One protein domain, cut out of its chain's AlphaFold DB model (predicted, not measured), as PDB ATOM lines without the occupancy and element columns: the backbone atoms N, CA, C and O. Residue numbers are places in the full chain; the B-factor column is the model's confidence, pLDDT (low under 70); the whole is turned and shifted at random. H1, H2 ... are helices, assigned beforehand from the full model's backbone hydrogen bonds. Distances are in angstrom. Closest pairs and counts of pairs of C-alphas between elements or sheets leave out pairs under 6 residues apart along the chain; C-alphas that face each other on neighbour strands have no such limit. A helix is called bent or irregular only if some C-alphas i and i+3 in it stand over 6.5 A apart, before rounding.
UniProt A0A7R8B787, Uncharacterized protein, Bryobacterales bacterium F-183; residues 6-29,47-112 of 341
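What this domain is: This is residues 6 to 29 and 47 to 112 of the 341 residues of an uncharacterized protein of Bryobacterales bacterium F-183 (UniProt A0A7R8B787). A small up-and-down bundle of H1, H2 and the arm H3a, each running against the one before it, has one long helical arm sticking out, residues 83 to 112, and this arm makes most of the length. The printed part has 90 residues with three named helices, H1, H2, H3 in chain order, and no named strand; the class is all helix. It is extended, with a radius of gyration of the C-alphas of 19.8 A and spans of 67 by 30 by 17 A.

Where its parts are: Find C-alpha 6 at (24.354, -35.829, 37.375); from there H1, residues 6 to 29, runs 34.9 A. After the cut, H2, residues 47 to 64, runs 26.6 A; it is neither bent nor irregular, but only just: C-alphas 48 and 51 are 6.1 A apart. H3, residues 68 to 111, was assigned as one helix by its hydrogen bonds but is bent, with C-alphas 78 and 81 6.8 A apart. Its arms are H3a, residues 68 to 78, and H3b, residues 81 to 111, which runs 41.7 A to C-alpha 111 at (83.051, -7.648, 40.590).

How they stand to each other: Look at Leu 27 and Ile 48, whose C-alphas, 6.8 A apart, are the closest where H1 and H2 touch, opposite ways at a shallow tilt of 16 degrees; H1 takes part with residues 16 to 27 alone. H1 touches H3a with residues 8 to 19 alone, the same way at a shallow tilt of 23 degrees, closest at the C-alphas of Phe 12 and Ile 75, 5.7 A. H2 and H3a form a helical hairpin at a shallow tilt of 14 degrees, closest at the C-alphas of Phe 62 and Arg 71, 5.8 A. H3b stands at 37 degrees to H3a, only just a steep tilt, has a kink of 37 degrees near residue 88, and is apart from H1 and H2. Each O i to N i+4 pair is within hydrogen-bond range in H1 and H3a, with 12 of 14 in H2 and 25 of 27 in H3b.

The domain as a whole: The C-alphas of Asn 66 and Arg 112, the two farthest apart, are 67.5 A apart. Residues 30 to 46 are not printed, and C-alphas 29 and 47 are 12.3 A apart across that cut. The link from H2 to H3 is tight. The mean pLDDT of the printed part is 76.7; look for values under 70 at residues 6, 29, 47 to 48 and 82 to 105.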
ATOM      1  N   LEU A   6      24.610 -37.047  36.597       64.31
ATOM      2  CA  LEU A   6      24.354 -35.829  37.375       64.31
ATOM      3  C   LEU A   6      25.577 -35.309  38.158       64.31
ATOM      4  O   LEU A   6      25.766 -34.089  38.155       64.31
ATOM      5  N   PRO A   7      26.413 -36.145  38.814       80.00
ATOM      6  CA  PRO A   7      27.551 -35.623  39.574       80.00
ATOM      7  C   PRO A   7      28.614 -34.987  38.669       80.00
ATOM      8  O   PRO A   7      29.087 -33.896  38.972       80.00
ATOM      9  N   LEU A   8      28.931 -35.600  37.522       79.50
ATOM     10  CA  LEU A   8      29.921 -35.066  36.575       79.50
ATOM     11  C   LEU A   8      29.460 -33.746  35.952       79.50
ATOM     12  O   LEU A   8      30.253 -32.823  35.805       79.50
ATOM     13  N   THR A   9      28.169 -33.641  35.632       83.31
ATOM     14  CA  THR A   9      27.583 -32.408  35.091       83.31
ATOM     15  C   THR A   9      27.686 -31.255  36.092       83.31
ATOM     16  O   THR A   9      28.077 -30.155  35.712       83.31
ATOM     17  N   LYS A  10      27.392 -31.499  37.378       85.19
ATOM     18  CA  LYS A  10      27.524 -30.477  38.430       85.19
ATOM     19  C   LYS A  10      28.977 -30.034  38.613       85.19
ATOM     20  O   LYS A  10      29.235 -28.838  38.621       85.19
ATOM     21  N   ILE A  11      29.912 -30.985  38.694       84.69
ATOM     22  CA  ILE A  11      31.351 -30.705  38.849       84.69
ATOM     23  C   ILE A  11      31.877 -29.872  37.675       84.69
ATOM     24  O   ILE A  11      32.544 -28.864  37.892       84.69
ATOM     25  N   PHE A  12      31.540 -30.262  36.441       87.62
ATOM     26  CA  PHE A  12      31.952 -29.542  35.238       87.62
ATOM     27  C   PHE A  12      31.479 -28.088  35.257       87.62
ATOM     28  O   PHE A  12      32.298 -27.185  35.117       87.62
ATOM     29  N   TRP A  13      30.180 -27.850  35.480       88.19
ATOM     30  CA  TRP A  13      29.640 -26.492  35.472       88.19
ATOM     31  C   TRP A  13      30.169 -25.645  36.629       88.19
ATOM     32  O   TRP A  13      30.441 -24.471  36.415       88.19
ATOM     33  N   SER A  14      30.407 -26.217  37.814       86.50
ATOM     34  CA  SER A  14      31.037 -25.485  38.920       86.50
ATOM     35  C   SER A  14      32.444 -24.990  38.568       86.50
ATOM     36  O   SER A  14      32.738 -23.816  38.775       86.50
ATOM     37  N   ILE A  15      33.296 -25.853  38.004       84.81
ATOM     38  CA  ILE A  15      34.664 -25.478  37.603       84.81
ATOM     39  C   ILE A  15      34.618 -24.490  36.431       84.81
ATOM     40  O   ILE A  15      35.291 -23.465  36.459       84.81
ATOM     41  N   PHE A  16      33.766 -24.753  35.438       87.69
ATOM     42  CA  PHE A  16      33.582 -23.884  34.280       87.69
ATOM     43  C   PHE A  16      33.144 -22.470  34.677       87.69
ATOM     44  O   PHE A  16      33.649 -21.497  34.127       87.69
ATOM     45  N   THR A  17      32.232 -22.331  35.646       87.00
ATOM     46  CA  THR A  17      31.804 -21.018  36.143       87.00
ATOM     47  C   THR A  17      32.953 -20.268  36.812       87.00
ATOM     48  O   THR A  17      33.101 -19.073  36.572       87.00
ATOM     49  N   VAL A  18      33.786 -20.945  37.606       84.81
ATOM     50  CA  VAL A  18      34.964 -20.320  38.229       84.81
ATOM     51  C   VAL A  18      35.948 -19.834  37.161       84.81
ATOM     52  O   VAL A  18      36.351 -18.673  37.194       84.81
ATOM     53  N   GLU A  19      36.269 -20.669  36.173       82.06
ATOM     54  CA  GLU A  19      37.154 -20.303  35.056       82.06
ATOM     55  C   GLU A  19      36.580 -19.147  34.220       82.06
ATOM     56  O   GLU A  19      37.283 -18.191  33.897       82.06
ATOM     57  N   ALA A  20      35.276 -19.165  33.929       84.50
ATOM     58  CA  ALA A  20      34.609 -18.087  33.204       84.50
ATOM     59  C   ALA A  20      34.650 -16.752  33.973       84.50
ATOM     60  O   ALA A  20      34.860 -15.703  33.362       84.50
ATOM     61  N   ILE A  21      34.500 -16.781  35.303       85.50
ATOM     62  CA  ILE A  21      34.641 -15.592  36.159       85.50
ATOM     63  C   ILE A  21      36.082 -15.069  36.124       85.50
ATOM     64  O   ILE A  21      36.279 -13.861  36.011       85.50
ATOM     65  N   LEU A  22      37.087 -15.947  36.177       79.19
ATOM     66  CA  LEU A  22      38.497 -15.551  36.093       79.19
ATOM     67  C   LEU A  22      38.831 -14.910  34.740       79.19
ATOM     68  O   LEU A  22      39.459 -13.852  34.703       79.19
ATOM     69  N   VAL A  23      38.355 -15.493  33.636       79.62
ATOM     70  CA  VAL A  23      38.512 -14.919  32.290       79.62
ATOM     71  C   VAL A  23      37.805 -13.562  32.185       79.62
ATOM     72  O   VAL A  23      38.372 -12.619  31.633       79.62
ATOM     73  N   ALA A  24      36.608 -13.419  32.765       81.50
ATOM     74  CA  ALA A  24      35.888 -12.145  32.817       81.50
ATOM     75  C   ALA A  24      36.617 -11.083  33.665       81.50
ATOM     76  O   ALA A  24      36.692  -9.921  33.269       81.50
ATOM     77  N   ALA A  25      37.205 -11.464  34.801       76.44
ATOM     78  CA  ALA A  25      38.009 -10.562  35.623       76.44
ATOM     79  C   ALA A  25      39.282 -10.107  34.887       76.44
ATOM     80  O   ALA A  25      39.632  -8.926  34.922       76.44
ATOM     81  N   MET A  26      39.939 -11.019  34.161       70.81
ATOM     82  CA  MET A  26      41.114 -10.709  33.341       70.81
ATOM     83  C   MET A  26      40.771  -9.756  32.187       70.81
ATOM     84  O   MET A  26      41.530  -8.830  31.909       70.81
ATOM     85  N   LEU A  27      39.601  -9.931  31.566       73.88
ATOM     86  CA  LEU A  27      39.033  -9.020  30.567       73.88
ATOM     87  C   LEU A  27      38.864  -7.597  31.114       73.88
ATOM     88  O   LEU A  27      39.303  -6.640  30.480       73.88
ATOM     89  N   VAL A  28      38.263  -7.455  32.299       74.44
ATOM     90  CA  VAL A  28      38.086  -6.149  32.955       74.44
ATOM     91  C   VAL A  28      39.443  -5.512  33.260       74.44
ATOM     92  O   VAL A  28      39.666  -4.357  32.908       74.44
ATOM     93  N   PHE A  29      40.380  -6.267  33.839       67.19
ATOM     94  CA  PHE A  29      41.732  -5.782  34.135       67.19
ATOM     95  C   PHE A  29      42.484  -5.308  32.876       67.19
ATOM     96  O   PHE A  29      43.159  -4.275  32.898       67.19
ATOM     97  N   LEU A  47      45.442 -12.911  23.806       61.31
ATOM     98  CA  LEU A  47      45.373 -13.382  25.198       61.31
ATOM     99  C   LEU A  47      43.937 -13.456  25.749       61.31
ATOM    100  O   LEU A  47      43.697 -14.170  26.719       61.31
ATOM    101  N   ILE A  48      42.983 -12.761  25.122       65.81
ATOM    102  CA  ILE A  48      41.557 -12.784  25.474       65.81
ATOM    103  C   ILE A  48      40.791 -13.815  24.641       65.81
ATOM    104  O   ILE A  48      40.003 -14.597  25.174       65.81
ATOM    105  N   VAL A  49      40.991 -13.805  23.320       73.00
ATOM    106  CA  VAL A  49      40.177 -14.605  22.393       73.00
ATOM    107  C   VAL A  49      40.440 -16.099  22.571       73.00
ATOM    108  O   VAL A  49      39.505 -16.897  22.522       73.00
ATOM    109  N   ILE A  50      41.695 -16.485  22.826       77.12
ATOM    110  CA  ILE A  50      42.089 -17.895  22.929       77.12
ATOM    111  C   ILE A  50      41.426 -18.587  24.138       77.12
ATOM    112  O   ILE A  50      40.784 -19.614  23.919       77.12
ATOM    113  N   PRO A  51      41.481 -18.063  25.383       77.81
ATOM    114  CA  PRO A  51      40.807 -18.696  26.523       77.81
ATOM    115  C   PRO A  51      39.290 -18.825  26.350       77.81
ATOM    116  O   PRO A  51      38.720 -19.864  26.676       77.81
ATOM    117  N   ILE A  52      38.635 -17.804  25.785       81.56
ATOM    118  CA  ILE A  52      37.186 -17.822  25.534       81.56
ATOM    119  C   ILE A  52      36.835 -18.892  24.495       81.56
ATOM    120  O   ILE A  52      35.906 -19.673  24.702       81.56
ATOM    121  N   ALA A  53      37.597 -18.964  23.399       84.31
ATOM    122  CA  ALA A  53      37.409 -19.979  22.369       84.31
ATOM    123  C   ALA A  53      37.636 -21.394  22.924       84.31
ATOM    124  O   ALA A  53      36.837 -22.290  22.660       84.31
ATOM    125  N   VAL A  54      38.673 -21.592  23.743       84.25
ATOM    126  CA  VAL A  54      38.960 -22.877  24.399       84.25
ATOM    127  C   VAL A  54      37.820 -23.285  25.337       84.25
ATOM    128  O   VAL A  54      37.350 -24.419  25.245       84.25
ATOM    129  N   LEU A  55      37.309 -22.375  26.176       86.50
ATOM    130  CA  LEU A  55      36.154 -22.650  27.042       86.50
ATOM    131  C   LEU A  55      34.902 -23.005  26.224       86.50
ATOM    132  O   LEU A  55      34.217 -23.978  26.545       86.50
ATOM    133  N   ALA A  56      34.627 -22.275  25.139       87.69
ATOM    134  CA  ALA A  56      33.493 -22.551  24.258       87.69
ATOM    135  C   ALA A  56      33.605 -23.926  23.573       87.69
ATOM    136  O   ALA A  56      32.626 -24.673  23.526       87.69
ATOM    137  N   ILE A  57      34.799 -24.292  23.099       90.12
ATOM    138  CA  ILE A  57      35.075 -25.602  22.494       90.12
ATOM    139  C   ILE A  57      34.881 -26.719  23.525       90.12
ATOM    140  O   ILE A  57      34.199 -27.702  23.241       90.12
ATOM    141  N   ILE A  58      35.423 -26.565  24.737       87.31
ATOM    142  CA  ILE A  58      35.293 -27.565  25.806       87.31
ATOM    143  C   ILE A  58      33.823 -27.747  26.209       87.31
ATOM    144  O   ILE A  58      33.368 -28.882  26.348       87.31
ATOM    145  N   ALA A  59      33.061 -26.657  26.344       88.50
ATOM    146  CA  ALA A  59      31.628 -26.713  26.628       88.50
ATOM    147  C   ALA A  59      30.840 -27.391  25.492       88.50
ATOM    148  O   ALA A  59      29.986 -28.238  25.758       88.50
ATOM    149  N   GLY A  60      31.160 -27.082  24.231       88.75
ATOM    150  CA  GLY A  60      30.551 -27.721  23.062       88.75
ATOM    151  C   GLY A  60      30.808 -29.229  23.013       88.75
ATOM    152  O   GLY A  60      29.874 -30.018  22.847       88.75
ATOM    153  N   ILE A  61      32.056 -29.653  23.244       88.31
ATOM    154  CA  ILE A  61      32.422 -31.074  23.325       88.31
ATOM    155  C   ILE A  61      31.675 -31.752  24.483       88.31
ATOM    156  O   ILE A  61      31.077 -32.806  24.279       88.31
ATOM    157  N   PHE A  62      31.618 -31.135  25.667       88.12
ATOM    158  CA  PHE A  62      30.927 -31.697  26.833       88.12
ATOM    159  C   PHE A  62      29.414 -31.894  26.613       88.12
ATOM    160  O   PHE A  62      28.837 -32.872  27.095       88.12
ATOM    161  N   LEU A  63      28.773 -30.977  25.878       86.50
ATOM    162  CA  LEU A  63      27.343 -31.020  25.559       86.50
ATOM    163  C   LEU A  63      27.006 -31.981  24.408       86.50
ATOM    164  O   LEU A  63      25.921 -32.560  24.400       86.50
ATOM    165  N   SER A  64      27.926 -32.178  23.461       86.69
ATOM    166  CA  SER A  64      27.714 -33.030  22.279       86.69
ATOM    167  C   SER A  64      27.753 -34.537  22.560       86.69
ATOM    168  O   SER A  64      27.286 -35.323  21.737       86.69
ATOM    169  N   THR A  65      28.272 -34.970  23.717       82.75
ATOM    170  CA  THR A  65      28.375 -36.395  24.058       82.75
ATOM    171  C   THR A  65      28.009 -36.708  25.511       82.75
ATOM    172  O   THR A  65      28.208 -35.917  26.433       82.75
ATOM    173  N   ASN A  66      27.478 -37.916  25.727       80.62
ATOM    174  CA  ASN A  66      27.266 -38.506  27.055       80.62
ATOM    175  C   ASN A  66      28.357 -39.533  27.418       80.62
ATOM    176  O   ASN A  66      28.253 -40.210  28.438       80.62
ATOM    177  N   ALA A  67      29.407 -39.678  26.603       85.81
ATOM    178  CA  ALA A  67      30.499 -40.595  26.902       85.81
ATOM    179  C   ALA A  67      31.268 -40.136  28.155       85.81
ATOM    180  O   ALA A  67      31.880 -39.067  28.177       85.81
ATOM    181  N   ARG A  68      31.259 -40.968  29.206       82.38
ATOM    182  CA  ARG A  68      31.851 -40.640  30.517       82.38
ATOM    183  C   ARG A  68      33.327 -40.258  30.450       82.38
ATOM    184  O   ARG A  68      33.731 -39.305  31.105       82.38
ATOM    185  N   TRP A  69      34.118 -40.969  29.648       82.25
ATOM    186  CA  TRP A  69      35.549 -40.697  29.508       82.25
ATOM    187  C   TRP A  69      35.813 -39.319  28.884       82.25
ATOM    188  O   TRP A  69      36.655 -38.589  29.390       82.25
ATOM    189  N   VAL A  70      35.026 -38.906  27.878       85.25
ATOM    190  CA  VAL A  70      35.139 -37.567  27.266       85.25
ATOM    191  C   VAL A  70      34.839 -36.478  28.292       85.25
ATOM    192  O   VAL A  70      35.576 -35.501  28.395       85.25
ATOM    193  N   ARG A  71      33.800 -36.669  29.113       86.94
ATOM    194  CA  ARG A  71      33.435 -35.719  30.175       86.94
ATOM    195  C   ARG A  71      34.521 -35.566  31.236       86.94
ATOM    196  O   ARG A  71      34.797 -34.446  31.654       86.94
ATOM    197  N   ILE A  72      35.150 -36.668  31.644       85.12
ATOM    198  CA  ILE A  72      36.279 -36.646  32.587       85.12
ATOM    199  C   ILE A  72      37.481 -35.923  31.968       85.12
ATOM    200  O   ILE A  72      38.109 -35.108  32.645       85.12
ATOM    201  N   THR A  73      37.768 -36.147  30.683       84.69
ATOM    202  CA  THR A  73      38.832 -35.429  29.968       84.69
ATOM    203  C   THR A  73      38.561 -33.925  29.922       84.69
ATOM    204  O   THR A  73      39.450 -33.147  30.254       84.69
ATOM    205  N   CYS A  74      37.335 -33.491  29.610       86.94
ATOM    206  CA  CYS A  74      36.959 -32.073  29.638       86.94
ATOM    207  C   CYS A  74      37.158 -31.439  31.026       86.94
ATOM    208  O   CYS A  74      37.707 -30.345  31.122       86.94
ATOM    209  N   ILE A  75      36.759 -32.131  32.101       86.06
ATOM    210  CA  ILE A  75      36.986 -31.668  33.482       86.06
ATOM    211  C   ILE A  75      38.490 -31.582  33.784       86.06
ATOM    212  O   ILE A  75      38.946 -30.594  34.346       86.06
ATOM    213  N   SER A  76      39.274 -32.578  33.371       81.69
ATOM    214  CA  SER A  76      40.727 -32.608  33.602       81.69
ATOM    215  C   SER A  76      41.442 -31.447  32.901       81.69
ATOM    216  O   SER A  76      42.326 -30.824  33.484       81.69
ATOM    217  N   VAL A  77      41.020 -31.114  31.675       83.44
ATOM    218  CA  VAL A  77      41.539 -29.962  30.921       83.44
ATOM    219  C   VAL A  77      41.149 -28.637  31.583       83.44
ATOM    220  O   VAL A  77      41.981 -27.738  31.632       83.44
ATOM    221  N   LEU A  78      39.940 -28.519  32.147       82.88
ATOM    222  CA  LEU A  78      39.517 -27.321  32.889       82.88
ATOM    223  C   LEU A  78      40.282 -27.112  34.202       82.88
ATOM    224  O   LEU A  78      40.437 -25.978  34.630       82.88
ATOM    225  N   VAL A  79      40.762 -28.178  34.845       81.56
ATOM    226  CA  VAL A  79      41.508 -28.087  36.116       81.56
ATOM    227  C   VAL A  79      42.999 -27.793  35.891       81.56
ATOM    228  O   VAL A  79      43.681 -27.295  36.787       81.56
ATOM    229  N   TRP A  80      43.524 -28.058  34.693       77.25
ATOM    230  CA  TRP A  80      44.941 -27.873  34.364       77.25
ATOM    231  C   TRP A  80      45.475 -26.439  34.584       77.25
ATOM    232  O   TRP A  80      46.549 -26.300  35.177       77.25
ATOM    233  N   PRO A  81      44.758 -25.359  34.205       72.19
ATOM    234  CA  PRO A  81      45.175 -23.988  34.504       72.19
ATOM    235  C   PRO A  81      45.266 -23.709  36.009       72.19
ATOM    236  O   PRO A  81      46.236 -23.101  36.459       72.19
ATOM    237  N   ALA A  82      44.314 -24.215  36.801       69.56
ATOM    238  CA  ALA A  82      44.324 -24.089  38.256       69.56
ATOM    239  C   ALA A  82      45.500 -24.847  38.906       69.56
ATOM    240  O   ALA A  82      46.100 -24.374  39.869       69.56
ATOM    241  N   ILE A  83      45.898 -25.997  38.352       69.88
ATOM    242  CA  ILE A  83      47.111 -26.708  38.789       69.88
ATOM    243  C   ILE A  83      48.353 -25.857  38.506       69.88
ATOM    244  O   ILE A  83      49.224 -25.732  39.367       69.88
ATOM    245  N   TYR A  84      48.437 -25.230  37.330       65.00
ATOM    246  CA  TYR A  84      49.559 -24.354  36.992       65.00
ATOM    247  C   TYR A  84      49.615 -23.101  37.877       65.00
ATOM    248  O   TYR A  84      50.702 -22.678  38.266       65.00
ATOM    249  N   THR A  85      48.482 -22.512  38.263       64.31
ATOM    250  CA  THR A  85      48.491 -21.357  39.175       64.31
ATOM    251  C   THR A  85      48.885 -21.754  40.598       64.31
ATOM    252  O   THR A  85      49.710 -21.069  41.203       64.31
ATOM    253  N   VAL A  86      48.382 -22.881  41.109       65.88
ATOM    254  CA  VAL A  86      48.664 -23.361  42.475       65.88
ATOM    255  C   VAL A  86      50.079 -23.932  42.616       65.88
ATOM    256  O   VAL A  86      50.728 -23.705  43.632       65.88
ATOM    257  N   VAL A  87      50.579 -24.652  41.610       62.94
ATOM    258  CA  VAL A  87      51.884 -25.341  41.662       62.94
ATOM    259  C   VAL A  87      52.968 -24.570  40.906       62.94
ATOM    260  O   VAL A  87      54.107 -24.483  41.360       62.94
ATOM    261  N   GLY A  88      52.635 -23.969  39.766       57.16
ATOM    262  CA  GLY A  88      53.593 -23.273  38.906       57.16
ATOM    263  C   GLY A  88      54.020 -21.904  39.436       57.16
ATOM    264  O   GLY A  88      55.188 -21.547  39.291       57.16
ATOM    265  N   THR A  89      53.138 -21.143  40.099       64.69
ATOM    266  CA  THR A  89      53.518 -19.818  40.635       64.69
ATOM    267  C   THR A  89      54.478 -19.891  41.830       64.69
ATOM    268  O   THR A  89      55.461 -19.142  41.814       64.69
ATOM    269  N   PRO A  90      54.327 -20.810  42.811       67.75
ATOM    270  CA  PRO A  90      55.300 -20.949  43.894       67.75
ATOM    271  C   PRO A  90      56.645 -21.483  43.399       67.75
ATOM    272  O   PRO A  90      57.689 -20.964  43.791       67.75
ATOM    273  N   ILE A  91      56.642 -22.450  42.472       63.91
ATOM    274  CA  ILE A  91      57.873 -22.949  41.839       63.91
ATOM    275  C   ILE A  91      58.557 -21.829  41.049       63.91
ATOM    276  O   ILE A  91      59.764 -21.641  41.176       63.91
ATOM    277  N   GLY A  92      57.801 -21.030  40.292       54.72
ATOM    278  CA  GLY A  92      58.328 -19.876  39.565       54.72
ATOM    279  C   GLY A  92      58.947 -18.818  40.483       54.72
ATOM    280  O   GLY A  92      59.997 -18.268  40.154       54.72
ATOM    281  N   MET A  93      58.354 -18.561  41.655       62.69
ATOM    282  CA  MET A  93      58.931 -17.675  42.672       62.69
ATOM    283  C   MET A  93      60.217 -18.244  43.273       62.69
ATOM    284  O   MET A  93      61.197 -17.513  43.386       62.69
ATOM    285  N   ILE A  94      60.261 -19.542  43.583       67.94
ATOM    286  CA  ILE A  94      61.465 -20.212  44.097       67.94
ATOM    287  C   ILE A  94      62.583 -20.203  43.050       67.94
ATOM    288  O   ILE A  94      63.714 -19.850  43.366       67.94
ATOM    289  N   VAL A  95      62.280 -20.516  41.788       60.97
ATOM    290  CA  VAL A  95      63.253 -20.466  40.685       60.97
ATOM    291  C   VAL A  95      63.754 -19.041  40.460       60.97
ATOM    292  O   VAL A  95      64.947 -18.849  40.242       60.97
ATOM    293  N   ARG A  96      62.890 -18.022  40.564       61.16
ATOM    294  CA  ARG A  96      63.303 -16.610  40.497       61.16
ATOM    295  C   ARG A  96      64.149 -16.189  41.693       61.16
ATOM    296  O   ARG A  96      65.107 -15.449  41.507       61.16
ATOM    297  N   PHE A  97      63.831 -16.663  42.892       66.19
ATOM    298  CA  PHE A  97      64.578 -16.357  44.109       66.19
ATOM    299  C   PHE A  97      65.962 -17.019  44.104       66.19
ATOM    300  O   PHE A  97      66.976 -16.347  44.293       66.19
ATOM    301  N   ILE A  98      66.025 -18.318  43.801       64.75
ATOM    302  CA  ILE A  98      67.280 -19.065  43.656       64.75
ATOM    303  C   ILE A  98      68.078 -18.521  42.469       64.75
ATOM    304  O   ILE A  98      69.265 -18.255  42.607       64.75
ATOM    305  N   GLY A  99      67.437 -18.285  41.324       59.53
ATOM    306  CA  GLY A  99      68.077 -17.698  40.146       59.53
ATOM    307  C   GLY A  99      68.608 -16.286  40.401       59.53
ATOM    308  O   GLY A  99      69.711 -15.960  39.970       59.53
ATOM    309  N   GLY A 100      67.870 -15.465  41.155       59.97
ATOM    310  CA  GLY A 100      68.309 -14.144  41.604       59.97
ATOM    311  C   GLY A 100      69.516 -14.224  42.536       59.97
ATOM    312  O   GLY A 100      70.487 -13.504  42.334       59.97
ATOM    313  N   THR A 101      69.495 -15.168  43.477       59.38
ATOM    314  CA  THR A 101      70.601 -15.430  44.407       59.38
ATOM    315  C   THR A 101      71.851 -15.926  43.669       59.38
ATOM    316  O   THR A 101      72.949 -15.420  43.873       59.38
ATOM    317  N   VAL A 102      71.715 -16.878  42.745       59.09
ATOM    318  CA  VAL A 102      72.836 -17.371  41.927       59.09
ATOM    319  C   VAL A 102      73.403 -16.254  41.047       59.09
ATOM    320  O   VAL A 102      74.621 -16.120  40.943       59.09
ATOM    321  N   ARG A 103      72.544 -15.408  40.459       64.31
ATOM    322  CA  ARG A 103      72.978 -14.243  39.679       64.31
ATOM    323  C   ARG A 103      73.704 -13.213  40.549       64.31
ATOM    324  O   ARG A 103      74.707 -12.679  40.088       64.31
ATOM    325  N   SER A 104      73.265 -12.965  41.786       67.62
ATOM    326  CA  SER A 104      73.958 -12.044  42.697       67.62
ATOM    327  C   SER A 104      75.319 -12.583  43.139       67.62
ATOM    328  O   SER A 104      76.290 -11.836  43.145       67.62
ATOM    329  N   TYR A 105      75.428 -13.885  43.434       61.16
ATOM    330  CA  TYR A 105      76.725 -14.513  43.712       61.16
ATOM    331  C   TYR A 105      77.655 -14.475  42.495       61.16
ATOM    332  O   TYR A 105      78.845 -14.222  42.644       61.16
ATOM    333  N   GLY A 106      77.127 -14.707  41.290       71.19
ATOM    334  CA  GLY A 106      77.893 -14.586  40.049       71.19
ATOM    335  C   GLY A 106      78.433 -13.171  39.840       71.19
ATOM    336  O   GLY A 106      79.634 -13.007  39.639       71.19
ATOM    337  N   ALA A 107      77.567 -12.164  39.978       74.62
ATOM    338  CA  ALA A 107      77.931 -10.759  39.828       74.62
ATOM    339  C   ALA A 107      78.982 -10.311  40.856       74.62
ATOM    340  O   ALA A 107      79.916  -9.600  40.503       74.62
ATOM    341  N   GLU A 108      78.887 -10.762  42.110       78.12
ATOM    342  CA  GLU A 108      79.869 -10.408  43.143       78.12
ATOM    343  C   GLU A 108      81.249 -11.025  42.870       78.12
ATOM    344  O   GLU A 108      82.280 -10.380  43.063       78.12
ATOM    345  N   ARG A 109      81.292 -12.265  42.371       79.94
ATOM    346  CA  ARG A 109      82.551 -12.907  41.959       79.94
ATOM    347  C   ARG A 109      83.174 -12.186  40.768       79.94
ATOM    348  O   ARG A 109      84.390 -12.001  40.723       79.94
ATOM    349  N   GLU A 110      82.347 -11.773  39.815       80.81
ATOM    350  CA  GLU A 110      82.781 -10.988  38.664       80.81
ATOM    351  C   GLU A 110      83.350  -9.634  39.103       80.81
ATOM    352  O   GLU A 110      84.489  -9.323  38.756       80.81
ATOM    353  N   ARG A 111      82.631  -8.919  39.979       84.44
ATOM    354  CA  ARG A 111      83.051  -7.648  40.590       84.44
ATOM    355  C   ARG A 111      84.401  -7.749  41.294       84.44
ATOM    356  O   ARG A 111      85.203  -6.837  41.193       84.44
ATOM    357  N   ARG A 112      84.682  -8.865  41.974       87.25
ATOM    358  CA  ARG A 112      85.958  -9.121  42.672       87.25
ATOM    359  C   ARG A 112      87.088  -9.627  41.764       87.25
ATOM    360  O   ARG A 112      88.156  -9.974  42.264       87.25
TER     361      ARG A 112